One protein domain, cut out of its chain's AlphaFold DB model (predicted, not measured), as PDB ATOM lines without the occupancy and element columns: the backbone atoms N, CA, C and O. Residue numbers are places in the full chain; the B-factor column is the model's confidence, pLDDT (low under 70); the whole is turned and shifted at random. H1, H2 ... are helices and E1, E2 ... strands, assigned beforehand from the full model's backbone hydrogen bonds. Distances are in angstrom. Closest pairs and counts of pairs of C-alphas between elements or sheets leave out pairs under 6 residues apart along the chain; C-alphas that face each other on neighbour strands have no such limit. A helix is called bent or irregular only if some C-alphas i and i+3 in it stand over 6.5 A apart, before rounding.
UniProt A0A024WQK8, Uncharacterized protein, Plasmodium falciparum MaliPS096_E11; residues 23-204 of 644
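What this domain is: This is residues 23 to 204 of the 644 residues of an uncharacterized protein of Plasmodium falciparum MaliPS096_E11 (UniProt A0A024WQK8). A strongly twisted sheet of four strands has the long helix H5 and the short H1 over one face and H6 over the other, in three layers. H6 lies between this sheet and a small two-stranded hairpin, E4 and E5, while H4 lies out at one end, beside the start of H5. The printed part has 182 residues, mixed helix and strand, along the chain H1 H2 E1 H3 E2 H4 H5 E3 H6 E4 E5 E6; the larger sheet, order E1 E2 E6 E3, is antiparallel. It is compact, with a radius of gyration of the C-alphas of 16.4 A and spans of 51 by 46 by 38 A.

How they stand to each other: H1, residues 27 to 32, is on the sheet of E1 (42 to 48), E2 (70 to 77), E6 (175 to 186) and E3 (120 to 125), at a height of 8.5 A; its closest C-alphas to E1 are Arg 29 and Phe 44, 6.7 A. H2, residues 35 to 39, only grazes the sheet. N 45 and O 74 of E1 and E2 are within hydrogen-bond range at 2.9 A, as are N 73 and O 180 of E2 and E6 at 2.8 A, and N 181 and O 122 of E6 and E3 at 2.8 A. H3, residues 49 to 53, touches H6, residues 141 to 147, closest at the C-alphas of Tyr 52 and Leu 144, 6.5 A. H4, residues 79 to 85, is irregular, with C-alphas 81 and 84 7.4 A apart; it touches residues 91 to 95 of H5, residues 91 to 112, closest at the C-alphas of Leu 85 and Ser 94, 6.6 A. E2, H4, H5 and E3 form a split strand-helix-strand unit, two strands running the same way with E6 between them, its crossover right-handed. H5 runs along E6 at 27 degrees on the local plane, on the same face as H1; H6 is on the opposite face at a height of 8.3 A. In the hairpin E4 (151 to 155) and E5 (163 to 167), N 154 and O 164 are 2.8 A apart. O i to N i+4 pairs are all within range in H1, H2, H3, H5 and H6; H4 has 1 of 3, and 2 of 4 for O i to N i+3.

Where its parts are: H1 begins at C-alpha 27 (-16.517, 31.264, -26.739). E1 measures 19.3 A, E2 22.9 A, H5 32.1 A and E3 17.2 A. E6, 28.5 A, bends by 76 degrees at residue 183 and ends at C-alpha 186 (-26.881, 38.972, -25.848).

The domain as a whole: The C-alphas farthest apart, Ile 114 and Asp 158, are 51.6 A apart. The printed part has no cut; the links H3 to E2 and E3 to H6 are long. Mean pLDDT of the printed part is 85.4, and among the residues under 70 are 23 to 26, 158 to 161 and 187 to 197.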
ATOM      1  N   ASN A  23     -13.647  38.561 -32.891       35.38
ATOM      2  CA  ASN A  23     -13.313  37.652 -34.000       35.38
ATOM      3  C   ASN A  23     -14.287  36.489 -34.311       35.38
ATOM      4  O   ASN A  23     -13.823  35.384 -34.571       35.38
ATOM      5  N   ASN A  24     -15.616  36.676 -34.329       48.78
ATOM      6  CA  ASN A  24     -16.573  35.656 -34.828       48.78
ATOM      7  C   ASN A  24     -16.536  34.262 -34.144       48.78
ATOM      8  O   ASN A  24     -17.122  33.303 -34.649       48.78
ATOM      9  N   VAL A  25     -15.898  34.118 -32.975       55.50
ATOM     10  CA  VAL A  25     -15.820  32.846 -32.234       55.50
ATOM     11  C   VAL A  25     -16.858  32.811 -31.114       55.50
ATOM     12  O   VAL A  25     -16.852  33.638 -30.206       55.50
ATOM     13  N   ASN A  26     -17.725  31.795 -31.124       69.12
ATOM     14  CA  ASN A  26     -18.596  31.505 -29.987       69.12
ATOM     15  C   ASN A  26     -17.766  30.872 -28.848       69.12
ATOM     16  O   ASN A  26     -17.500  29.667 -28.855       69.12
ATOM     17  N   TYR A  27     -17.349  31.689 -27.876       76.25
ATOM     18  CA  TYR A  27     -16.517  31.264 -26.739       76.25
ATOM     19  C   TYR A  27     -17.169  30.180 -25.877       76.25
ATOM     20  O   TYR A  27     -16.467  29.291 -25.403       76.25
ATOM     21  N   PHE A  28     -18.499  30.194 -25.728       84.94
ATOM     22  CA  PHE A  28     -19.206  29.102 -25.056       84.94
ATOM     23  C   PHE A  28     -19.023  27.790 -25.801       84.94
ATOM     24  O   PHE A  28     -18.694  26.786 -25.182       84.94
ATOM     25  N   ARG A  29     -19.175  27.801 -27.131       85.69
ATOM     26  CA  ARG A  29     -18.987  26.602 -27.952       85.69
ATOM     27  C   ARG A  29     -17.568  26.058 -27.823       85.69
ATOM     28  O   ARG A  29     -17.409  24.859 -27.652       85.69
ATOM     29  N   LYS A  30     -16.555  26.929 -27.895       84.94
ATOM     30  CA  LYS A  30     -15.143  26.540 -27.742       84.94
ATOM     31  C   LYS A  30     -14.880  25.897 -26.378       84.94
ATOM     32  O   LYS A  30     -14.103  24.958 -26.282       84.94
ATOM     33  N   GLU A  31     -15.529  26.408 -25.340       89.62
ATOM     34  CA  GLU A  31     -15.371  25.914 -23.978       89.62
ATOM     35  C   GLU A  31     -16.073  24.570 -23.748       89.62
ATOM     36  O   GLU A  31     -15.513  23.688 -23.099       89.62
ATOM     37  N   ILE A  32     -17.287  24.395 -24.278       92.06
ATOM     38  CA  ILE A  32     -18.067  23.166 -24.076       92.06
ATOM     39  C   ILE A  32     -17.712  22.066 -25.073       92.06
ATOM     40  O   ILE A  32     -17.775  20.905 -24.707       92.06
ATOM     41  N   GLN A  33     -17.300  22.381 -26.304       93.19
ATOM     42  CA  GLN A  33     -16.869  21.387 -27.292       93.19
ATOM     43  C   GLN A  33     -15.415  20.965 -27.020       93.19
ATOM     44  O   GLN A  33     -14.508  21.263 -27.793       93.19
ATOM     45  N   ASN A  34     -15.203  20.298 -25.888       90.44
ATOM     46  CA  ASN A  34     -13.897  19.887 -25.373       90.44
ATOM     47  C   ASN A  34     -13.763  18.351 -25.309       90.44
ATOM     48  O   ASN A  34     -14.629  17.613 -25.783       90.44
ATOM     49  N   GLU A  35     -12.676  17.867 -24.702       90.75
ATOM     50  CA  GLU A  35     -12.391  16.436 -24.558       90.75
ATOM     51  C   GLU A  35     -13.491  15.665 -23.814       90.75
ATOM     52  O   GLU A  35     -13.860  14.569 -24.236       90.75
ATOM     53  N   PHE A  36     -14.068  16.237 -22.750       93.56
ATOM     54  CA  PHE A  36     -15.176  15.601 -22.034       93.56
ATOM     55  C   PHE A  36     -16.364  15.376 -22.970       93.56
ATOM     56  O   PHE A  36     -16.936  14.286 -22.997       93.56
ATOM     57  N   SER A  37     -16.717  16.384 -23.769       93.38
ATOM     58  CA  SER A  37     -17.806  16.266 -24.736       93.38
ATOM     59  C   SER A  37     -17.493  15.280 -25.850       93.38
ATOM     60  O   SER A  37     -18.370  14.498 -26.198       93.38
ATOM     61  N   PHE A  38     -16.256  15.244 -26.347       90.62
ATOM     62  CA  PHE A  38     -15.834  14.253 -27.336       90.62
ATOM     63  C   PHE A  38     -15.945  12.817 -26.801       90.62
ATOM     64  O   PHE A  38     -16.613  11.992 -27.422       90.62
ATOM     65  N   ARG A  39     -15.375  12.535 -25.618       89.25
ATOM     66  CA  ARG A  39     -15.424  11.206 -24.977       89.25
ATOM     67  C   ARG A  39     -16.850  10.754 -24.662       89.25
ATOM     68  O   ARG A  39     -17.138   9.567 -24.690       89.25
ATOM     69  N   ASN A  40     -17.751  11.697 -24.390       91.62
ATOM     70  CA  ASN A  40     -19.170  11.416 -24.167       91.62
ATOM     71  C   ASN A  40     -20.008  11.483 -25.455       91.62
ATOM     72  O   ASN A  40     -21.230  11.446 -25.373       91.62
ATOM     73  N   GLY A  41     -19.394  11.608 -26.633       94.56
ATOM     74  CA  GLY A  41     -20.097  11.609 -27.916       94.56
ATOM     75  C   GLY A  41     -21.016  12.807 -28.160       94.56
ATOM     76  O   GLY A  41     -21.939  12.690 -28.956       94.56
ATOM     77  N   LEU A  42     -20.801  13.939 -27.484       97.44
ATOM     78  CA  LEU A  42     -21.646  15.135 -27.536       97.44
ATOM     79  C   LEU A  42     -21.143  16.165 -28.553       97.44
ATOM     80  O   LEU A  42     -19.955  16.504 -28.599       97.44
ATOM     81  N   TYR A  43     -22.076  16.749 -29.304       96.69
ATOM     82  CA  TYR A  43     -21.801  17.838 -30.234       96.69
ATOM     83  C   TYR A  43     -22.781  19.005 -30.051       96.69
ATOM     84  O   TYR A  43     -23.999  18.808 -30.036       96.69
ATOM     85  N   PHE A  44     -22.233  20.220 -29.918       95.44
ATOM     86  CA  PHE A  44     -22.975  21.447 -29.612       95.44
ATOM     87  C   PHE A  44     -23.004  22.410 -30.805       95.44
ATOM     88  O   PHE A  44     -21.962  22.895 -31.272       95.44
ATOM     89  N   SER A  45     -24.217  22.755 -31.237       92.50
ATOM     90  CA  SER A  45     -24.473  23.638 -32.380       92.50
ATOM     91  C   SER A  45     -25.226  24.895 -31.938       92.50
ATOM     92  O   SER A  45     -26.322  24.772 -31.393       92.50
ATOM     93  N   PRO A  46     -24.666  26.103 -32.120       91.12
ATOM     94  CA  PRO A  46     -25.294  27.334 -31.655       91.12
ATOM     95  C   PRO A  46     -26.408  27.815 -32.597       91.12
ATOM     96  O   PRO A  46     -26.269  27.743 -33.814       91.12
ATOM     97  N   THR A  47     -27.470  28.371 -32.022       90.38
ATOM     98  CA  THR A  47     -28.524  29.166 -32.677       90.38
ATOM     99  C   THR A  47     -29.123  30.133 -31.644       90.38
ATOM    100  O   THR A  47     -28.592  30.276 -30.539       90.38
ATOM    101  N   THR A  48     -30.210  30.822 -31.975       89.94
ATOM    102  CA  THR A  48     -30.886  31.757 -31.076       89.94
ATOM    103  C   THR A  48     -32.367  31.445 -30.939       89.94
ATOM    104  O   THR A  48     -32.982  30.847 -31.823       89.94
ATOM    105  N   VAL A  49     -32.958  31.904 -29.837       91.12
ATOM    106  CA  VAL A  49     -34.412  31.850 -29.625       91.12
ATOM    107  C   VAL A  49     -35.163  32.529 -30.772       91.12
ATOM    108  O   VAL A  49     -36.162  31.998 -31.249       91.12
ATOM    109  N   GLY A  50     -34.668  33.673 -31.249       90.44
ATOM    110  CA  GLY A  50     -35.287  34.434 -32.327       90.44
ATOM    111  C   GLY A  50     -35.305  33.687 -33.659       90.44
ATOM    112  O   GLY A  50     -36.309  33.742 -34.360       90.44
ATOM    113  N   GLU A  51     -34.239  32.964 -34.016       89.50
ATOM    114  CA  GLU A  51     -34.210  32.153 -35.245       89.50
ATOM    115  C   GLU A  51     -35.223  31.005 -35.207       89.50
ATOM    116  O   GLU A  51     -35.924  30.776 -36.191       89.50
ATOM    117  N   TYR A  52     -35.343  30.327 -34.064       93.75
ATOM    118  CA  TYR A  52     -36.309  29.247 -33.887       93.75
ATOM    119  C   TYR A  52     -37.754  29.764 -33.901       93.75
ATOM    120  O   TYR A  52     -38.580  29.311 -34.692       93.75
ATOM    121  N   ASN A  53     -38.053  30.765 -33.068       93.88
ATOM    122  CA  ASN A  53     -39.407  31.295 -32.905       93.88
ATOM    123  C   ASN A  53     -39.965  31.938 -34.186       93.88
ATOM    124  O   ASN A  53     -41.180  31.974 -34.357       93.88
ATOM    125  N   LYS A  54     -39.102  32.423 -35.090       93.50
ATOM    126  CA  LYS A  54     -39.509  32.971 -36.397       93.50
ATOM    127  C   LYS A  54     -40.035  31.913 -37.369       93.50
ATOM    128  O   LYS A  54     -40.767  32.274 -38.285       93.50
ATOM    129  N   LEU A  55     -39.638  30.648 -37.210       93.12
ATOM    130  CA  LEU A  55     -39.896  29.582 -38.187       93.12
ATOM    131  C   LEU A  55     -40.751  28.431 -37.640       93.12
ATOM    132  O   LEU A  55     -41.293  27.657 -38.425       93.12
ATOM    133  N   VAL A  56     -40.868  28.295 -36.318       93.56
ATOM    134  CA  VAL A  56     -41.587  27.184 -35.687       93.56
ATOM    135  C   VAL A  56     -43.094  27.226 -35.969       93.56
ATOM    136  O   VAL A  56     -43.755  28.252 -35.790       93.56
ATOM    137  N   ASP A  57     -43.675  26.076 -36.327       91.75
ATOM    138  CA  ASP A  57     -45.128  25.902 -36.326       91.75
ATOM    139  C   ASP A  57     -45.638  25.804 -34.883       91.75
ATOM    140  O   ASP A  57     -45.694  24.730 -34.276       91.75
ATOM    141  N   THR A  58     -46.042  26.950 -34.338       88.00
ATOM    142  CA  THR A  58     -46.560  27.067 -32.970       88.00
ATOM    143  C   THR A  58     -47.854  26.292 -32.730       88.00
ATOM    144  O   THR A  58     -48.244  26.141 -31.575       88.00
ATOM    145  N   LYS A  59     -48.537  25.771 -33.764       88.81
ATOM    146  CA  LYS A  59     -49.687  24.869 -33.578       88.81
ATOM    147  C   LYS A  59     -49.245  23.456 -33.199       88.81
ATOM    148  O   LYS A  59     -49.970  22.783 -32.464       88.81
ATOM    149  N   ARG A  60     -48.079  23.016 -33.682       87.88
ATOM    150  CA  ARG A  60     -47.530  21.666 -33.470       87.88
ATOM    151  C   ARG A  60     -46.465  21.625 -32.371       87.88
ATOM    152  O   ARG A  60     -46.466  20.693 -31.571       87.88
ATOM    153  N   TYR A  61     -45.607  22.638 -32.296       92.19
ATOM    154  CA  TYR A  61     -44.420  22.653 -31.439       92.19
ATOM    155  C   TYR A  61     -44.431  23.807 -30.430       92.19
ATOM    156  O   TYR A  61     -45.209  24.757 -30.539       92.19
ATOM    157  N   ALA A  62     -43.578  23.703 -29.412       91.69
ATOM    158  CA  ALA A  62     -43.467  24.699 -28.353       91.69
ATOM    159  C   ALA A  62     -42.755  25.973 -28.834       91.69
ATOM    160  O   ALA A  62     -41.752  25.907 -29.548       91.69
ATOM    161  N   TYR A  63     -43.253  27.123 -28.378       90.50
ATOM    162  CA  TYR A  63     -42.634  28.441 -28.538       90.50
ATOM    163  C   TYR A  63     -41.726  28.748 -27.340       90.50
ATOM    164  O   TYR A  63     -42.143  28.582 -26.191       90.50
ATOM    165  N   ILE A  64     -40.506  29.244 -27.572       89.88
ATOM    166  CA  ILE A  64     -39.554  29.517 -26.485       89.88
ATOM    167  C   ILE A  64     -39.761  30.944 -25.965       89.88
ATOM    168  O   ILE A  64     -39.421  31.920 -26.631       89.88
ATOM    169  N   LYS A  65     -40.300  31.085 -24.750       88.75
ATOM    170  CA  LYS A  65     -40.596  32.386 -24.114       88.75
ATOM    171  C   LYS A  65     -39.355  33.025 -23.471       88.75
ATOM    172  O   LYS A  65     -39.300  33.206 -22.259       88.75
ATOM    173  N   LEU A  66     -38.356  33.352 -24.286       88.69
ATOM    174  CA  LEU A  66     -37.122  34.038 -23.883       88.69
ATOM    175  C   LEU A  66     -36.787  35.165 -24.881       88.69
ATOM    176  O   LEU A  66     -37.329  35.164 -25.987       88.69
ATOM    177  N   PRO A  67     -35.914  36.128 -24.526       89.31
ATOM    178  CA  PRO A  67     -35.489  37.183 -25.451       89.31
ATOM    179  C   PRO A  67     -34.914  36.613 -26.758       89.31
ATOM    180  O   PRO A  67     -34.166  35.637 -26.719       89.31
ATOM    181  N   GLU A  68     -35.221  37.222 -27.910       87.75
ATOM    182  CA  GLU A  68     -34.830  36.704 -29.238       87.75
ATOM    183  C   GLU A  68     -33.322  36.464 -29.402       87.75
ATOM    184  O   GLU A  68     -32.901  35.514 -30.057       87.75
ATOM    185  N   ASN A  69     -32.500  37.307 -28.789       85.44
ATOM    186  CA  ASN A  69     -31.040  37.241 -28.822       85.44
ATOM    187  C   ASN A  69     -30.441  36.198 -27.858       85.44
ATOM    188  O   ASN A  69     -29.219  36.122 -27.723       85.44
ATOM    189  N   THR A  70     -31.268  35.410 -27.170       88.94
ATOM    190  CA  THR A  70     -30.809  34.379 -26.232       88.94
ATOM    191  C   THR A  70     -30.137  33.234 -26.989       88.94
ATOM    192  O   THR A  70     -30.711  32.684 -27.931       88.94
ATOM    193  N   LEU A  71     -28.930  32.851 -26.557       89.75
ATOM    194  CA  LEU A  71     -28.148  31.765 -27.155       89.75
ATOM    195  C   LEU A  71     -28.697  30.388 -26.750       89.75
ATOM    196  O   LEU A  71     -28.865  30.094 -25.564       89.75
ATOM    197  N   ILE A  72     -28.892  29.530 -27.751       92.25
ATOM    198  CA  ILE A  72     -29.259  28.122 -27.604       92.25
ATOM    199  C   ILE A  72     -28.154  27.261 -28.214       92.25
ATOM    200  O   ILE A  72     -27.681  27.534 -29.316       92.25
ATOM    201  N   PHE A  73     -27.778  26.188 -27.527       94.94
ATOM    202  CA  PHE A  73     -27.022  25.084 -28.097       94.94
ATOM    203  C   PHE A  73     -27.933  23.891 -28.328       94.94
ATOM    204  O   PHE A  73     -28.493  23.347 -27.378       94.94
ATOM    205  N   VAL A  74     -28.036  23.465 -29.581       96.31
ATOM    206  CA  VAL A  74     -28.657  22.203 -29.976       96.31
ATOM    207  C   VAL A  74     -27.644  21.090 -29.763       96.31
ATOM    208  O   VAL A  74     -26.493  21.204 -30.197       96.31
ATOM    209  N   ILE A  75     -28.062  20.038 -29.063       97.94
ATOM    210  CA  ILE A  75     -27.182  18.964 -28.611       97.94
ATOM    211  C   ILE A  75     -27.526  17.699 -29.379       97.94
ATOM    212  O   ILE A  75     -28.656  17.207 -29.337       97.94
ATOM    213  N   THR A  76     -26.520  17.167 -30.059       97.44
ATOM    214  CA  THR A  76     -26.591  15.897 -30.785       97.44
ATOM    215  C   THR A  76     -25.579  14.919 -30.209       97.44
ATOM    216  O   THR A  76     -24.576  15.332 -29.618       97.44
ATOM    217  N   ALA A  77     -25.861  13.628 -30.356       96.12
ATOM    218  CA  ALA A  77     -25.035  12.555 -29.837       96.12
ATOM    219  C   ALA A  77     -24.710  11.500 -30.892       96.12
ATOM    220  O   ALA A  77     -25.582  11.123 -31.674       96.12
ATOM    221  N   ASN A  78     -23.467  11.018 -30.875       93.81
ATOM    222  CA  ASN A  78     -22.987   9.905 -31.695       93.81
ATOM    223  C   ASN A  78     -22.870   8.605 -30.870       93.81
ATOM    224  O   ASN A  78     -23.255   8.562 -29.698       93.81
ATOM    225  N   LYS A  79     -22.310   7.550 -31.475       88.31
ATOM    226  CA  LYS A  79     -22.178   6.210 -30.878       88.31
ATOM    227  C   LYS A  79     -21.554   6.177 -29.473       88.31
ATOM    228  O   LYS A  79     -22.022   5.412 -28.634       88.31
ATOM    229  N   PHE A  80     -20.579   7.040 -29.173       90.44
ATOM    230  CA  PHE A  80     -19.900   7.051 -27.867       90.44
ATOM    231  C   PHE A  80     -20.828   7.451 -26.717       90.44
ATOM    232  O   PHE A  80     -20.646   7.025 -25.579       90.44
ATOM    233  N   PHE A  81     -21.871   8.239 -26.992       93.69
ATOM    234  CA  PHE A  81     -22.851   8.568 -25.962       93.69
ATOM    235  C   PHE A  81     -23.634   7.324 -25.518       93.69
ATOM    236  O   PHE A  81     -23.940   7.175 -24.334       93.69
ATOM    237  N   PHE A  82     -23.943   6.422 -26.452       87.19
ATOM    238  CA  PHE A  82     -24.839   5.289 -26.221       87.19
ATOM    239  C   PHE A  82     -24.132   3.994 -25.827       87.19
ATOM    240  O   PHE A  82     -24.790   3.115 -25.283       87.19
ATOM    241  N   GLN A  83     -22.825   3.879 -26.066       80.00
ATOM    242  CA  GLN A  83     -22.073   2.632 -25.905       80.00
ATOM    243  C   GLN A  83     -22.233   1.992 -24.515       80.00
ATOM    244  O   GLN A  83     -22.512   0.804 -24.428       80.00
ATOM    245  N   ASP A  84     -22.192   2.782 -23.440       79.81
ATOM    246  CA  ASP A  84     -22.350   2.255 -22.069       79.81
ATOM    247  C   ASP A  84     -23.822   2.082 -21.644       79.81
ATOM    248  O   ASP A  84     -24.112   1.646 -20.532       79.81
ATOM    249  N   LEU A  85     -24.775   2.484 -22.492       81.81
ATOM    250  CA  LEU A  85     -26.209   2.443 -22.194       81.81
ATOM    251  C   LEU A  85     -26.904   1.204 -22.767       81.81
ATOM    252  O   LEU A  85     -28.039   0.936 -22.373       81.81
ATOM    253  N   ILE A  86     -26.245   0.451 -23.653       71.69
ATOM    254  CA  ILE A  86     -26.845  -0.656 -24.422       71.69
ATOM    255  C   ILE A  86     -27.402  -1.796 -23.556       71.69
ATOM    256  O   ILE A  86     -28.244  -2.558 -24.015       71.69
ATOM    257  N   TYR A  87     -27.000  -1.888 -22.285       66.44
ATOM    258  CA  TYR A  87     -27.501  -2.885 -21.330       66.44
ATOM    259  C   TYR A  87     -28.621  -2.362 -20.418       66.44
ATOM    260  O   TYR A  87     -29.041  -3.039 -19.485       66.44
ATOM    261  N   SER A  88     -29.107  -1.142 -20.648       71.31
ATOM    262  CA  SER A  88     -30.168  -0.558 -19.830       71.31
ATOM    263  C   SER A  88     -31.554  -1.056 -20.231       71.31
ATOM    264  O   SER A  88     -32.013  -0.762 -21.334       71.31
ATOM    265  N   ASN A  89     -32.278  -1.652 -19.279       66.31
ATOM    266  CA  ASN A  89     -33.667  -2.107 -19.462       66.31
ATOM    267  C   ASN A  89     -34.656  -0.961 -19.762       66.31
ATOM    268  O   ASN A  89     -35.718  -1.185 -20.330       66.31
ATOM    269  N   ASN A  90     -34.329   0.283 -19.384       80.69
ATOM    270  CA  ASN A  90     -35.122   1.466 -19.727       80.69
ATOM    271  C   ASN A  90     -34.269   2.480 -20.500       80.69
ATOM    272  O   ASN A  90     -33.662   3.386 -19.920       80.69
ATOM    273  N   LYS A  91     -34.250   2.324 -21.830       80.38
ATOM    274  CA  LYS A  91     -33.507   3.174 -22.774       80.38
ATOM    275  C   LYS A  91     -33.748   4.664 -22.546       80.38
ATOM    276  O   LYS A  91     -32.794   5.425 -22.396       80.38
ATOM    277  N   TYR A  92     -35.014   5.074 -22.482       84.75
ATOM    278  CA  TYR A  92     -35.391   6.476 -22.307       84.75
ATOM    279  C   TYR A  92     -34.801   7.065 -21.020       84.75
ATOM    280  O   TYR A  92     -34.138   8.106 -21.044       84.75
ATOM    281  N   LEU A  93     -34.998   6.373 -19.895       87.00
ATOM    282  CA  LEU A  93     -34.545   6.841 -18.592       87.00
ATOM    283  C   LEU A  93     -33.017   6.911 -18.520       87.00
ATOM    284  O   LEU A  93     -32.477   7.887 -18.000       87.00
ATOM    285  N   SER A  94     -32.317   5.915 -19.061       87.44
ATOM    286  CA  SER A  94     -30.853   5.876 -19.066       87.44
ATOM    287  C   SER A  94     -30.239   6.975 -19.932       87.44
ATOM    288  O   SER A  94     -29.331   7.677 -19.478       87.44
ATOM    289  N   VAL A  95     -30.785   7.210 -21.130       91.12
ATOM    290  CA  VAL A  95     -30.367   8.319 -22.006       91.12
ATOM    291  C   VAL A  95     -30.588   9.662 -21.308       91.12
ATOM    292  O   VAL A  95     -29.668  10.482 -21.238       91.12
ATOM    293  N   LYS A  96     -31.770   9.874 -20.715       94.50
ATOM    294  CA  LYS A  96     -32.099  11.109 -19.990       94.50
ATOM    295  C   LYS A  96     -31.204  11.326 -18.766       94.50
ATOM    296  O   LYS A  96     -30.770  12.455 -18.524       94.50
ATOM    297  N   ARG A  97     -30.883  10.269 -18.011       94.12
ATOM    298  CA  ARG A  97     -29.953  10.322 -16.869       94.12
ATOM    299  C   ARG A  97     -28.544  10.721 -17.309       94.12
ATOM    300  O   ARG A  97     -27.995  11.661 -16.733       94.12
ATOM    301  N   LYS A  98     -27.986  10.088 -18.352       95.12
ATOM    302  CA  LYS A  98     -26.649  10.432 -18.879       95.12
ATOM    303  C   LYS A  98     -26.614  11.860 -19.431       95.12
ATOM    304  O   LYS A  98     -25.688  12.609 -19.125       95.12
ATOM    305  N   PHE A  99     -27.655  12.280 -20.154       96.25
ATOM    306  CA  PHE A  99     -27.796  13.660 -20.633       96.25
ATOM    307  C   PHE A  99     -27.810  14.666 -19.475       96.25
ATOM    308  O   PHE A  99     -27.026  15.613 -19.462       96.25
ATOM    309  N   THR A 100     -28.650  14.422 -18.469       96.38
ATOM    310  CA  THR A 100     -28.779  15.268 -17.273       96.38
ATOM    311  C   THR A 100     -27.454  15.389 -16.526       96.38
ATOM    312  O   THR A 100     -27.041  16.489 -16.156       96.38
ATOM    313  N   PHE A 101     -26.754  14.269 -16.335       96.38
ATOM    314  CA  PHE A 101     -25.430  14.252 -15.724       96.38
ATOM    315  C   PHE A 101     -24.430  15.101 -16.521       96.38
ATOM    316  O   PHE A 101     -23.773  15.976 -15.951       96.38
ATOM    317  N   ALA A 102     -24.355  14.900 -17.840       96.62
ATOM    318  CA  ALA A 102     -23.430  15.626 -18.704       96.62
ATOM    319  C   ALA A 102     -23.701  17.140 -18.712       96.62
ATOM    320  O   ALA A 102     -22.760  17.930 -18.609       96.62
ATOM    321  N   MET A 103     -24.971  17.555 -18.776       97.19
ATOM    322  CA  MET A 103     -25.340  18.975 -18.742       97.19
ATOM    323  C   MET A 103     -24.961  19.625 -17.414       97.19
ATOM    324  O   MET A 103     -24.318  20.676 -17.400       97.19
ATOM    325  N   ASN A 104     -25.281  18.980 -16.291       97.12
ATOM    326  CA  ASN A 104     -24.921  19.489 -14.969       97.12
ATOM    327  C   ASN A 104     -23.404  19.581 -14.779       97.12
ATOM    328  O   ASN A 104     -22.910  20.563 -14.220       97.12
ATOM    329  N   TYR A 105     -22.652  18.600 -15.284       96.75
ATOM    330  CA  TYR A 105     -21.194  18.622 -15.252       96.75
ATOM    331  C   TYR A 105     -20.621  19.813 -16.037       96.75
ATOM    332  O   TYR A 105     -19.813  20.576 -15.496       96.75
ATOM    333  N   LEU A 106     -21.077  20.017 -17.278       95.81
ATOM    334  CA  LEU A 106     -20.637  21.126 -18.130       95.81
ATOM    335  C   LEU A 106     -20.986  22.487 -17.519       95.81
ATOM    336  O   LEU A 106     -20.114  23.345 -17.400       95.81
ATOM    337  N   ILE A 107     -22.224  22.670 -17.051       95.31
ATOM    338  CA  ILE A 107     -22.674  23.914 -16.410       95.31
ATOM    339  C   ILE A 107     -21.860  24.206 -15.147       95.31
ATOM    340  O   ILE A 107     -21.439  25.343 -14.926       95.31
ATOM    341  N   ARG A 108     -21.596  23.189 -14.316       95.56
ATOM    342  CA  ARG A 108     -20.762  23.338 -13.116       95.56
ATOM    343  C   ARG A 108     -19.352  23.807 -13.473       95.56
ATOM    344  O   ARG A 108     -18.814  24.672 -12.784       95.56
ATOM    345  N   ASN A 109     -18.763  23.271 -14.538       93.94
ATOM    346  CA  ASN A 109     -17.433  23.672 -14.994       93.94
ATOM    347  C   ASN A 109     -17.420  25.086 -15.584       93.94
ATOM    348  O   ASN A 109     -16.524  25.863 -15.253       93.94
ATOM    349  N   LEU A 110     -18.441  25.459 -16.362       92.56
ATOM    350  CA  LEU A 110     -18.620  26.832 -16.836       92.56
ATOM    351  C   LEU A 110     -18.693  27.809 -15.656       92.56
ATOM    352  O   LEU A 110     -17.933  28.772 -15.604       92.56
ATOM    353  N   LYS A 111     -19.507  27.518 -14.635       93.38
ATOM    354  CA  LYS A 111     -19.658  28.392 -13.456       93.38
ATOM    355  C   LYS A 111     -18.363  28.620 -12.661       93.38
ATOM    356  O   LYS A 111     -18.224  29.644 -11.988       93.38
ATOM    357  N   LYS A 112     -17.384  27.710 -12.742       93.25
ATOM    358  CA  LYS A 112     -16.075  27.895 -12.091       93.25
ATOM    359  C   LYS A 112     -15.253  29.008 -12.741       93.25
ATOM    360  O   LYS A 112     -14.492  29.673 -12.040       93.25
ATOM    361  N   LYS A 113     -15.430  29.258 -14.038       90.06
ATOM    362  CA  LYS A 113     -14.643  30.218 -14.821       90.06
ATOM    363  C   LYS A 113     -15.256  31.619 -14.763       90.06
ATOM    364  O   LYS A 113     -16.448  31.781 -15.004       90.06
ATOM    365  N   ILE A 114     -14.430  32.637 -14.492       85.19
ATOM    366  CA  ILE A 114     -14.861  34.035 -14.266       85.19
ATOM    367  C   ILE A 114     -15.775  34.540 -15.389       85.19
ATOM    368  O   ILE A 114     -16.857  35.047 -15.111       85.19
ATOM    369  N   PHE A 115     -15.374  34.336 -16.647       83.31
ATOM    370  CA  PHE A 115     -16.126  34.806 -17.814       83.31
ATOM    371  C   PHE A 115     -17.532  34.191 -17.916       83.31
ATOM    372  O   PHE A 115     -18.474  34.869 -18.299       83.31
ATOM    373  N   PHE A 116     -17.695  32.923 -17.538       89.00
ATOM    374  CA  PHE A 116     -18.938  32.169 -17.717       89.00
ATOM    375  C   PHE A 116     -19.819  32.149 -16.451       89.00
ATOM    376  O   PHE A 116     -20.970  31.714 -16.486       89.00
ATOM    377  N   ARG A 117     -19.310  32.618 -15.307       86.94
ATOM    378  CA  ARG A 117     -19.940  32.425 -13.991       86.94
ATOM    379  C   ARG A 117     -21.326  33.053 -13.841       86.94
ATOM    380  O   ARG A 117     -22.191  32.443 -13.221       86.94
ATOM    381  N   ASN A 118     -21.529  34.241 -14.405       87.06
ATOM    382  CA  ASN A 118     -22.689  35.086 -14.099       87.06
ATOM    383  C   ASN A 118     -23.886  34.884 -15.045       87.06
ATOM    384  O   ASN A 118     -24.866  35.619 -14.955       87.06
ATOM    385  N   TYR A 119     -23.825  33.900 -15.945       89.44
ATOM    386  CA  TYR A 119     -24.943  33.561 -16.826       89.44
ATOM    387  C   TYR A 119     -25.892  32.553 -16.177       89.44
ATOM    388  O   TYR A 119     -25.495  31.720 -15.355       89.44
ATOM    389  N   GLN A 120     -27.160  32.609 -16.581       90.69
ATOM    390  CA  GLN A 120     -28.150  31.612 -16.195       90.69
ATOM    391  C   GLN A 120     -28.182  30.494 -17.235       90.69
ATOM    392  O   GLN A 120     -28.385  30.740 -18.421       90.69
ATOM    393  N   TYR A 121     -27.995  29.262 -16.770       93.62
ATOM    394  CA  TYR A 121     -27.972  28.071 -17.610       93.62
ATOM    395  C   TYR A 121     -29.221  27.241 -17.371       93.62
ATOM    396  O   TYR A 121     -29.558  26.947 -16.224       93.62
ATOM    397  N   GLN A 122     -29.868  26.835 -18.456       93.12
ATOM    398  CA  GLN A 122     -30.971  25.882 -18.448       93.12
ATOM    399  C   GLN A 122     -30.702  24.819 -19.511       93.12
ATOM    400  O   GLN A 122     -29.968  25.062 -20.466       93.12
ATOM    401  N   TYR A 123     -31.283  23.638 -19.362       95.38
ATOM    402  CA  TYR A 123     -31.268  22.616 -20.400       95.38
ATOM    403  C   TYR A 123     -32.626  21.925 -20.449       95.38
ATOM    404  O   TYR A 123     -33.329  21.861 -19.441       95.38
ATOM    405  N   LEU A 124     -32.992  21.422 -21.625       95.12
ATOM    406  CA  LEU A 124     -34.224  20.676 -21.847       95.12
ATOM    407  C   LEU A 124     -33.893  19.429 -22.660       95.12
ATOM    408  O   LEU A 124     -33.266  19.532 -23.715       95.12
ATOM    409  N   PHE A 125     -34.283  18.260 -22.156       96.00
ATOM    410  CA  PHE A 125     -34.178  17.009 -22.903       96.00
ATOM    411  C   PHE A 125     -35.230  16.999 -24.020       96.00
ATOM    412  O   PHE A 125     -36.331  17.499 -23.820       96.00
ATOM    413  N   LYS A 126     -34.910  16.450 -25.197       93.12
ATOM    414  CA  LYS A 126     -35.751  16.579 -26.406       93.12
ATOM    415  C   LYS A 126     -37.200  16.101 -26.243       93.12
ATOM    416  O   LYS A 126     -38.090  16.614 -26.911       93.12
ATOM    417  N   ASP A 127     -37.410  15.126 -25.366       89.38
ATOM    418  CA  ASP A 127     -38.705  14.494 -25.125       89.38
ATOM    419  C   ASP A 127     -39.420  15.086 -23.892       89.38
ATOM    420  O   ASP A 127     -40.473  14.593 -23.494       89.38
ATOM    421  N   ASP A 128     -38.845  16.121 -23.271       89.31
ATOM    422  CA  ASP A 128     -39.454  16.851 -22.163       89.31
ATOM    423  C   ASP A 128     -40.146  18.120 -22.677       89.31
ATOM    424  O   ASP A 128     -39.625  18.844 -23.528       89.31
ATOM    425  N   SER A 129     -41.315  18.426 -22.115       85.12
ATOM    426  CA  SER A 129     -41.968  19.723 -22.289       85.12
ATOM    427  C   SER A 129     -41.467  20.733 -21.252       85.12
ATOM    428  O   SER A 129     -40.888  20.378 -20.221       85.12
ATOM    429  N   PHE A 130     -41.693  22.024 -21.504       81.00
ATOM    430  CA  PHE A 130     -41.409  23.051 -20.503       81.00
ATOM    431  C   PHE A 130     -42.304  22.855 -19.269       81.00
ATOM    432  O   PHE A 130     -43.512  22.672 -19.400       81.00
ATOM    433  N   ALA A 131     -41.724  22.957 -18.066       65.12
ATOM    434  CA  ALA A 131     -42.381  22.632 -16.790       65.12
ATOM    435  C   ALA A 131     -43.720  23.359 -16.522       65.12
ATOM    436  O   ALA A 131     -44.517  22.885 -15.718       65.12
ATOM    437  N   TYR A 132     -43.979  24.484 -17.201       63.50
ATOM    438  CA  TYR A 132     -45.186  25.309 -17.048       63.50
ATOM    439  C   TYR A 132     -45.981  25.483 -18.354       63.50
ATOM    440  O   TYR A 132     -46.820  26.379 -18.453       63.50
ATOM    441  N   ASP A 133     -45.717  24.663 -19.375       69.56
ATOM    442  CA  ASP A 133     -46.480  24.681 -20.623       69.56
ATOM    443  C   ASP A 133     -47.672  23.717 -20.544       69.56
ATOM    444  O   ASP A 133     -47.523  22.494 -20.610       69.56
ATOM    445  N   SER A 134     -48.878  24.281 -20.430       71.81
ATOM    446  CA  SER A 134     -50.133  23.522 -20.393       71.81
ATOM    447  C   SER A 134     -50.397  22.728 -21.674       71.81
ATOM    448  O   SER A 134     -51.129  21.743 -21.634       71.81
ATOM    449  N   THR A 135     -49.779  23.106 -22.798       79.19
ATOM    450  CA  THR A 135     -49.925  22.393 -24.072       79.19
ATOM    451  C   THR A 135     -49.081  21.121 -24.140       79.19
ATOM    452  O   THR A 135     -49.326  20.282 -25.006       79.19
ATOM    453  N   ARG A 136     -48.091  20.971 -23.240       83.81
ATOM    454  CA  ARG A 136     -47.096  19.883 -23.224       83.81
ATOM    455  C   ARG A 136     -46.419  19.638 -24.583       83.81
ATOM    456  O   ARG A 136     -45.954  18.530 -24.845       83.81
ATOM    457  N   ARG A 137     -46.358  20.653 -25.451       89.50
ATOM    458  CA  ARG A 137     -45.711  20.542 -26.762       89.50
ATOM    459  C   ARG A 137     -44.201  20.390 -26.592       89.50
ATOM    460  O   ARG A 137     -43.601  20.951 -25.676       89.50
ATOM    461  N   LEU A 138     -43.597  19.629 -27.498       92.81
ATOM    462  CA  LEU A 138     -42.148  19.453 -27.574       92.81
ATOM    463  C   LEU A 138     -41.529  20.516 -28.488       92.81
ATOM    464  O   LEU A 138     -42.225  21.166 -29.274       92.81
ATOM    465  N   LEU A 139     -40.213  20.686 -28.395       93.75
ATOM    466  CA  LEU A 139     -39.459  21.504 -29.341       93.75
ATOM    467  C   LEU A 139     -39.336  20.804 -30.698       93.75
ATOM    468  O   LEU A 139     -39.183  19.583 -30.763       93.75
ATOM    469  N   ASP A 140     -39.336  21.583 -31.780       94.44
ATOM    470  CA  ASP A 140     -38.990  21.065 -33.104       94.44
ATOM    471  C   ASP A 140     -37.466  20.908 -33.218       94.44
ATOM    472  O   ASP A 140     -36.740  21.831 -33.600       94.44
ATOM    473  N   MET A 141     -36.968  19.733 -32.822       95.38
ATOM    474  CA  MET A 141     -35.535  19.427 -32.847       95.38
ATOM    475  C   MET A 141     -34.960  19.389 -34.267       95.38
ATOM    476  O   MET A 141     -33.794  19.740 -34.444       95.38
ATOM    477  N   ASP A 142     -35.762  19.021 -35.271       93.69
ATOM    478  CA  ASP A 142     -35.313  19.013 -36.665       93.69
ATOM    479  C   ASP A 142     -35.095  20.445 -37.158       93.69
ATOM    480  O   ASP A 142     -34.028  20.751 -37.693       93.69
ATOM    481  N   LEU A 143     -36.050  21.347 -36.891       94.56
ATOM    482  CA  LEU A 143     -35.892  22.774 -37.184       94.56
ATOM    483  C   LEU A 143     -34.671  23.354 -36.462       94.56
ATOM    484  O   LEU A 143     -33.856  24.033 -37.085       94.56
ATOM    485  N   LEU A 144     -34.514  23.060 -35.166       94.75
ATOM    486  CA  LEU A 144     -33.356  23.481 -34.370       94.75
ATOM    487  C   LEU A 144     -32.032  22.996 -34.986       94.75
ATOM    488  O   LEU A 144     -31.062  23.755 -35.061       94.75
ATOM    489  N   GLY A 145     -31.976  21.750 -35.455       93.69
ATOM    490  CA  GLY A 145     -30.808  21.195 -36.135       93.69
ATOM    491  C   GLY A 145     -30.477  21.896 -37.462       93.69
ATOM    492  O   GLY A 145     -29.301  22.157 -37.746       93.69
ATOM    493  N   GLU A 146     -31.496  22.264 -38.243       92.81
ATOM    494  CA  GLU A 146     -31.320  22.994 -39.505       92.81
ATOM    495  C   GLU A 146     -30.833  24.428 -39.284       92.81
ATOM    496  O   GLU A 146     -29.833  24.842 -39.881       92.81
ATOM    497  N   ILE A 147     -31.489  25.188 -38.398       91.69
ATOM    498  CA  ILE A 147     -31.124  26.592 -38.140       91.69
ATOM    499  C   ILE A 147     -29.753  26.710 -37.465       91.69
ATOM    500  O   ILE A 147     -29.006  27.643 -37.748       91.69
ATOM    501  N   SER A 148     -29.363  25.720 -36.652       90.12
ATOM    502  CA  SER A 148     -28.020  25.640 -36.059       90.12
ATOM    503  C   SER A 148     -26.954  25.084 -37.015       90.12
ATOM    504  O   SER A 148     -25.790  24.919 -36.633       90.12
ATOM    505  N   ARG A 149     -27.320  24.836 -38.284       89.50
ATOM    506  CA  ARG A 149     -26.422  24.426 -39.377       89.50
ATOM    507  C   ARG A 149     -25.622  23.173 -39.039       89.50
ATOM    508  O   ARG A 149     -24.391  23.102 -39.215       89.50
ATOM    509  N   VAL A 150     -26.324  22.172 -38.526       92.00
ATOM    510  CA  VAL A 150     -25.728  20.875 -38.214       92.00
ATOM    511  C   VAL A 150     -26.396  19.723 -38.949       92.00
ATOM    512  O   VAL A 150     -25.694  18.785 -39.335       92.00
ATOM    513  N   THR A 151     -27.698  19.824 -39.209       95.50
ATOM    514  CA  THR A 151     -28.453  18.795 -39.923       95.50
ATOM    515  C   THR A 151     -29.117  19.332 -41.183       95.50
ATOM    516  O   THR A 151     -29.348  20.531 -41.328       95.50
ATOM    517  N   GLN A 152     -29.433  18.409 -42.084       94.31
ATOM    518  CA  GLN A 152     -30.330  18.602 -43.215       94.31
ATOM    519  C   GLN A 152     -31.527  17.667 -43.039       94.31
ATOM    520  O   GLN A 152     -31.334  16.450 -42.982       94.31
ATOM    521  N   THR A 153     -32.740  18.216 -42.963       92.19
ATOM    522  CA  THR A 153     -33.971  17.424 -42.864       92.19
ATOM    523  C   THR A 153     -34.531  17.171 -44.260       92.19
ATOM    524  O   THR A 153     -34.660  18.079 -45.082       92.19
ATOM    525  N   ILE A 154     -34.847  15.914 -44.564       90.44
ATOM    526  CA  ILE A 154     -35.291  15.464 -45.884       90.44
ATOM    527  C   ILE A 154     -36.667  14.819 -45.743       90.44
ATOM    528  O   ILE A 154     -36.828  13.812 -45.056       90.44
ATOM    529  N   HIS A 155     -37.658  15.389 -46.426       88.19
ATOM    530  CA  HIS A 155     -39.017  14.848 -46.490       88.19
ATOM    531  C   HIS A 155     -39.112  13.750 -47.558       88.19
ATOM    532  O   HIS A 155     -38.720  13.955 -48.712       88.19
ATOM    533  N   LEU A 156     -39.629  12.583 -47.173       80.19
ATOM    534  CA  LEU A 156     -39.551  11.337 -47.946       80.19
ATOM    535  C   LEU A 156     -40.723  11.100 -48.912       80.19
ATOM    536  O   LEU A 156     -40.693  10.131 -49.664       80.19
ATOM    537  N   GLY A 157     -41.735  11.965 -48.919       70.06
ATOM    538  CA  GLY A 157     -42.879  11.898 -49.832       70.06
ATOM    539  C   GLY A 157     -43.709  13.181 -49.789       70.06
ATOM    540  O   GLY A 157     -43.320  14.138 -49.119       70.06
ATOM    541  N   ASP A 158     -44.851  13.174 -50.479       55.50
ATOM    542  CA  ASP A 158     -45.721  14.354 -50.632       55.50
ATOM    543  C   ASP A 158     -46.510  14.698 -49.358       55.50
ATOM    544  O   ASP A 158     -46.910  15.841 -49.144       55.50
ATOM    545  N   PHE A 159     -46.694  13.725 -48.460       52.28
ATOM    546  CA  PHE A 159     -47.280  13.949 -47.140       52.28
ATOM    547  C   PHE A 159     -46.176  14.285 -46.126       52.28
ATOM    548  O   PHE A 159     -45.328  13.442 -45.830       52.28
ATOM    549  N   GLU A 160     -46.237  15.480 -45.524       55.47
ATOM    550  CA  GLU A 160     -45.245  16.064 -44.593       55.47
ATOM    551  C   GLU A 160     -44.770  15.165 -43.427       55.47
ATOM    552  O   GLU A 160     -43.796  15.497 -42.752       55.47
ATOM    553  N   LYS A 161     -45.443  14.044 -43.142       61.53
ATOM    554  CA  LYS A 161     -45.258  13.266 -41.908       61.53
ATOM    555  C   LYS A 161     -43.993  12.404 -41.862       61.53
ATOM    556  O   LYS A 161     -43.543  12.100 -40.762       61.53
ATOM    557  N   ARG A 162     -43.417  11.987 -42.998       75.62
ATOM    558  CA  ARG A 162     -42.188  11.163 -43.010       75.62
ATOM    559  C   ARG A 162     -40.977  12.000 -43.405       75.62
ATOM    560  O   ARG A 162     -40.850  12.414 -44.556       75.62
ATOM    561  N   LYS A 163     -40.078  12.208 -42.445       86.56
ATOM    562  CA  LYS A 163     -38.812  12.924 -42.614       86.56
ATOM    563  C   LYS A 163     -37.666  12.163 -41.957       86.56
ATOM    564  O   LYS A 163     -37.888  11.403 -41.018       86.56
ATOM    565  N   VAL A 164     -36.458  12.383 -42.461       88.38
ATOM    566  CA  VAL A 164     -35.200  11.941 -41.845       88.38
ATOM    567  C   VAL A 164     -34.235  13.110 -41.787       88.38
ATOM    568  O   VAL A 164     -34.238  13.963 -42.673       88.38
ATOM    569  N   SER A 165     -33.397  13.126 -40.763       91.94
ATOM    570  CA  SER A 165     -32.392  14.166 -40.565       91.94
ATOM    571  C   SER A 165     -31.008  13.555 -40.752       91.94
ATOM    572  O   SER A 165     -30.731  12.482 -40.224       91.94
ATOM    573  N   MET A 166     -30.150  14.230 -41.517       93.75
ATOM    574  CA  MET A 166     -28.754  13.845 -41.747       93.75
ATOM    575  C   MET A 166     -27.834  14.860 -41.076       93.75
ATOM    576  O   MET A 166     -27.927  16.053 -41.352       93.75
ATOM    577  N   HIS A 167     -26.943  14.405 -40.201       95.94
ATOM    578  CA  HIS A 167     -25.942  15.213 -39.513       95.94
ATOM    579  C   HIS A 167     -24.675  15.345 -40.354       95.94
ATOM    580  O   HIS A 167     -24.132  14.356 -40.837       95.94
ATOM    581  N   LYS A 168     -24.126  16.556 -40.460       93.88
ATOM    582  CA  LYS A 168     -22.966  16.832 -41.329       93.88
ATOM    583  C   LYS A 168     -21.699  16.032 -41.016       93.88
ATOM    584  O   LYS A 168     -20.852  15.889 -41.885       93.88
ATOM    585  N   LEU A 169     -21.548  15.567 -39.774       93.25
ATOM    586  CA  LEU A 169     -20.406  14.744 -39.351       93.25
ATOM    587  C   LEU A 169     -20.727  13.253 -39.277       93.25
ATOM    588  O   LEU A 169     -19.815  12.447 -39.383       93.25
ATOM    589  N   TYR A 170     -21.988  12.895 -39.033       93.81
ATOM    590  CA  TYR A 170     -22.355  11.545 -38.585       93.81
ATOM    591  C   TYR A 170     -23.347  10.866 -39.535       93.81
ATOM    592  O   TYR A 170     -23.781   9.752 -39.269       93.81
ATOM    593  N   GLY A 171     -23.752  11.538 -40.616       93.06
ATOM    594  CA  GLY A 171     -24.810  11.059 -41.493       93.06
ATOM    595  C   GLY A 171     -26.089  10.849 -40.696       93.06
ATOM    596  O   GLY A 171     -26.488  11.705 -39.909       93.06
ATOM    597  N   GLY A 172     -26.712   9.689 -40.847       90.25
ATOM    598  CA  GLY A 172     -27.855   9.293 -40.030       90.25
ATOM    599  C   GLY A 172     -27.479   8.607 -38.709       90.25
ATOM    600  O   GLY A 172     -28.377   8.195 -37.982       90.25
ATOM    601  N   TRP A 173     -26.195   8.457 -38.366       90.19
ATOM    602  CA  TRP A 173     -25.725   7.793 -37.137       90.19
ATOM    603  C   TRP A 173     -25.629   8.745 -35.944       90.19
ATOM    604  O   TRP A 173     -24.581   8.921 -35.319       90.19
ATOM    605  N   PHE A 174     -26.742   9.401 -35.632       93.75
ATOM    606  CA  PHE A 174     -26.828  10.314 -34.502       93.75
ATOM    607  C   PHE A 174     -28.243  10.382 -33.943       93.75
ATOM    608  O   PHE A 174     -29.210   9.968 -34.580       93.75
ATOM    609  N   HIS A 175     -28.349  10.986 -32.765       93.00
ATOM    610  CA  HIS A 175     -29.618  11.357 -32.154       93.00
ATOM    611  C   HIS A 175     -29.578  12.799 -31.668       93.00
ATOM    612  O   HIS A 175     -28.548  13.283 -31.193       93.00
ATOM    613  N   PHE A 176     -30.719  13.481 -31.728       96.12
ATOM    614  CA  PHE A 176     -30.924  14.688 -30.935       96.12
ATOM    615  C   PHE A 176     -31.059  14.304 -29.457       96.12
ATOM    616  O   PHE A 176     -31.738  13.333 -29.130       96.12
ATOM    617  N   LEU A 177     -30.434  15.065 -28.559       96.69
ATOM    618  CA  LEU A 177     -30.602  14.884 -27.113       96.69
ATOM    619  C   LEU A 177     -31.448  15.986 -26.482       96.69
ATOM    620  O   LEU A 177     -32.171  15.726 -25.527       96.69
ATOM    621  N   GLY A 178     -31.371  17.210 -26.995       96.50
ATOM    622  CA  GLY A 178     -32.074  18.349 -26.416       96.50
ATOM    623  C   GLY A 178     -31.344  19.659 -26.666       96.50
ATOM    624  O   GLY A 178     -30.548  19.768 -27.604       96.50
ATOM    625  N   ILE A 179     -31.602  20.645 -25.813       96.88
ATOM    626  CA  ILE A 179     -30.978  21.964 -25.890       96.88
ATOM    627  C   ILE A 179     -30.361  22.397 -24.559       96.88
ATOM    628  O   ILE A 179     -30.828  22.007 -23.490       96.88
ATOM    629  N   MET A 180     -29.349  23.261 -24.630       95.62
ATOM    630  CA  MET A 180     -28.853  24.063 -23.509       95.62
ATOM    631  C   MET A 180     -29.039  25.547 -23.832       95.62
ATOM    632  O   MET A 180     -28.675  26.006 -24.909       95.62
ATOM    633  N   VAL A 181     -29.592  26.303 -22.894       93.00
ATOM    634  CA  VAL A 181     -29.939  27.719 -23.028       93.00
ATOM    635  C   VAL A 181     -29.050  28.551 -22.114       93.00
ATOM    636  O   VAL A 181     -28.850  28.202 -20.949       93.00
ATOM    637  N   ILE A 182     -28.543  29.666 -22.640       90.75
ATOM    638  CA  ILE A 182     -27.693  30.610 -21.910       90.75
ATOM    639  C   ILE A 182     -28.395  31.962 -21.853       90.75
ATOM    640  O   ILE A 182     -28.299  32.780 -22.769       90.75
ATOM    641  N   ASN A 183     -29.117  32.188 -20.760       83.44
ATOM    642  CA  ASN A 183     -29.859  33.417 -20.530       83.44
ATOM    643  C   ASN A 183     -28.940  34.521 -19.965       83.44
ATOM    644  O   ASN A 183     -28.029  34.261 -19.171       83.44
ATOM    645  N   GLY A 184     -29.170  35.761 -20.399       74.62
ATOM    646  CA  GLY A 184     -28.340  36.933 -20.083       74.62
ATOM    647  C   GLY A 184     -27.161  37.167 -21.039       74.62
ATOM    648  O   GLY A 184     -26.481  38.192 -20.939       74.62
ATOM    649  N   TYR A 185     -26.919  36.262 -21.995       73.75
ATOM    650  CA  TYR A 185     -25.969  36.484 -23.086       73.75
ATOM    651  C   TYR A 185     -26.690  37.077 -24.301       73.75
ATOM    652  O   TYR A 185     -27.502  36.406 -24.929       73.75
ATOM    653  N   ASN A 186     -26.374  38.330 -24.639       71.19
ATOM    654  CA  ASN A 186     -26.881  38.972 -25.848       71.19
ATOM    655  C   ASN A 186     -26.087  38.477 -27.065       71.19
ATOM    656  O   ASN A 186     -24.966  38.926 -27.315       71.19
ATOM    657  N   CYS A 187     -26.658  37.517 -27.788       68.56
ATOM    658  CA  CYS A 187     -26.049  36.933 -28.967       68.56
ATOM    659  C   CYS A 187     -26.346  37.788 -30.211       68.56
ATOM    660  O   CYS A 187     -27.335  37.575 -30.909       68.56
ATOM    661  N   ASN A 188     -25.455  38.727 -30.532       60.38
ATOM    662  CA  ASN A 188     -25.433  39.396 -31.836       60.38
ATOM    663  C   ASN A 188     -24.807  38.481 -32.909       60.38
ATOM    664  O   ASN A 188     -23.778  38.815 -33.480       60.38
ATOM    665  N   ILE A 189     -25.424  37.338 -33.235       56.41
ATOM    666  CA  ILE A 189     -25.018  36.520 -34.408       56.41
ATOM    667  C   ILE A 189     -25.240  37.276 -35.749       56.41
ATOM    668  O   ILE A 189     -24.945  36.779 -36.833       56.41
ATOM    669  N   TYR A 190     -25.687  38.532 -35.700       46.78
ATOM    670  CA  TYR A 190     -25.887  39.405 -36.848       46.78
ATOM    671  C   TYR A 190     -24.607  40.146 -37.268       46.78
ATOM    672  O   TYR A 190     -24.525  41.361 -37.163       46.78
ATOM    673  N   GLU A 191     -23.674  39.407 -37.861       42.94
ATOM    674  CA  GLU A 191     -23.126  39.786 -39.168       42.94
ATOM    675  C   GLU A 191     -23.390  38.611 -40.107       42.94
ATOM    676  O   GLU A 191     -22.636  37.647 -40.244       42.94
ATOM    677  N   LYS A 192     -24.585  38.659 -40.692       44.12
ATOM    678  CA  LYS A 192     -25.016  37.767 -41.753       44.12
ATOM    679  C   LYS A 192     -24.009  37.852 -42.908       44.12
ATOM    680  O   LYS A 192     -24.047  38.802 -43.679       44.12
ATOM    681  N   ASN A 193     -23.279  36.767 -43.154       38.91
ATOM    682  CA  ASN A 193     -23.263  36.250 -44.521       38.91
ATOM    683  C   ASN A 193     -24.706  35.828 -44.825       38.91
ATOM    684  O   ASN A 193     -25.123  34.706 -44.532       38.91
ATOM    685  N   THR A 194     -25.491  36.764 -45.354       42.44
ATOM    686  CA  THR A 194     -26.873  36.581 -45.835       42.44
ATOM    687  C   THR A 194     -26.982  35.495 -46.908       42.44
ATOM    688  O   THR A 194     -28.084  35.038 -47.181       42.44
ATOM    689  N   ASN A 195     -25.844  35.037 -47.440       43.28
ATOM    690  CA  ASN A 195     -25.712  33.982 -48.441       43.28
ATOM    691  C   ASN A 195     -25.102  32.676 -47.895       43.28
ATOM    692  O   ASN A 195     -24.666  31.840 -48.679       43.28
ATOM    693  N   ALA A 196     -25.012  32.481 -46.575       53.06
ATOM    694  CA  ALA A 196     -24.498  31.220 -46.039       53.06
ATOM    695  C   ALA A 196     -25.487  30.081 -46.344       53.06
ATOM    696  O   ALA A 196     -26.554  29.993 -45.733       53.06
ATOM    697  N   GLU A 197     -25.132  29.241 -47.317       60.56
ATOM    698  CA  GLU A 197     -25.957  28.137 -47.799       60.56
ATOM    699  C   GLU A 197     -26.382  27.197 -46.660       60.56
ATOM    700  O   GLU A 197     -25.624  26.928 -45.722       60.56
ATOM    701  N   LYS A 198     -27.616  26.677 -46.751       72.19
ATOM    702  CA  LYS A 198     -28.075  25.576 -45.893       72.19
ATOM    703  C   LYS A 198     -27.066  24.430 -45.966       72.19
ATOM    704  O   LYS A 198     -26.519  24.161 -47.034       72.19
ATOM    705  N   VAL A 199     -26.863  23.728 -44.852       82.19
ATOM    706  CA  VAL A 199     -26.030  22.522 -44.844       82.19
ATOM    707  C   VAL A 199     -26.618  21.513 -45.829       82.19
ATOM    708  O   VAL A 199     -27.771  21.110 -45.698       82.19
ATOM    709  N   GLN A 200     -25.818  21.122 -46.817       85.50
ATOM    710  CA  GLN A 200     -26.151  20.078 -47.782       85.50
ATOM    711  C   GLN A 200     -25.288  18.858 -47.466       85.50
ATOM    712  O   GLN A 200     -24.184  18.722 -47.984       85.50
ATOM    713  N   VAL A 201     -25.773  18.005 -46.562       90.44
ATOM    714  CA  VAL A 201     -25.158  16.697 -46.284       90.44
ATOM    715  C   VAL A 201     -25.391  15.764 -47.471       90.44
ATOM    716  O   VAL A 201     -24.473  15.097 -47.936       90.44
ATOM    717  N   ILE A 202     -26.618  15.772 -47.990       90.94
ATOM    718  CA  ILE A 202     -27.008  15.121 -49.231       90.94
ATOM    719  C   ILE A 202     -27.054  16.179 -50.338       90.94
ATOM    720  O   ILE A 202     -27.881  17.102 -50.264       90.94
ATOM    721  N   PRO A 203     -26.193  16.063 -51.367       89.56
ATOM    722  CA  PRO A 203     -26.213  16.966 -52.508       89.56
ATOM    723  C   PRO A 203     -27.584  16.972 -53.185       89.56
ATOM    724  O   PRO A 203     -28.193  15.919 -53.372       89.56
ATOM    725  N   LYS A 204     -28.058  18.150 -53.615       89.25
ATOM    726  CA  LYS A 204     -29.393  18.312 -54.229       89.25
ATOM    727  C   LYS A 204     -29.666  17.327 -55.373       89.25
ATOM    728  O   LYS A 204     -30.768  16.796 -55.457       89.25
TER     729      LYS A 204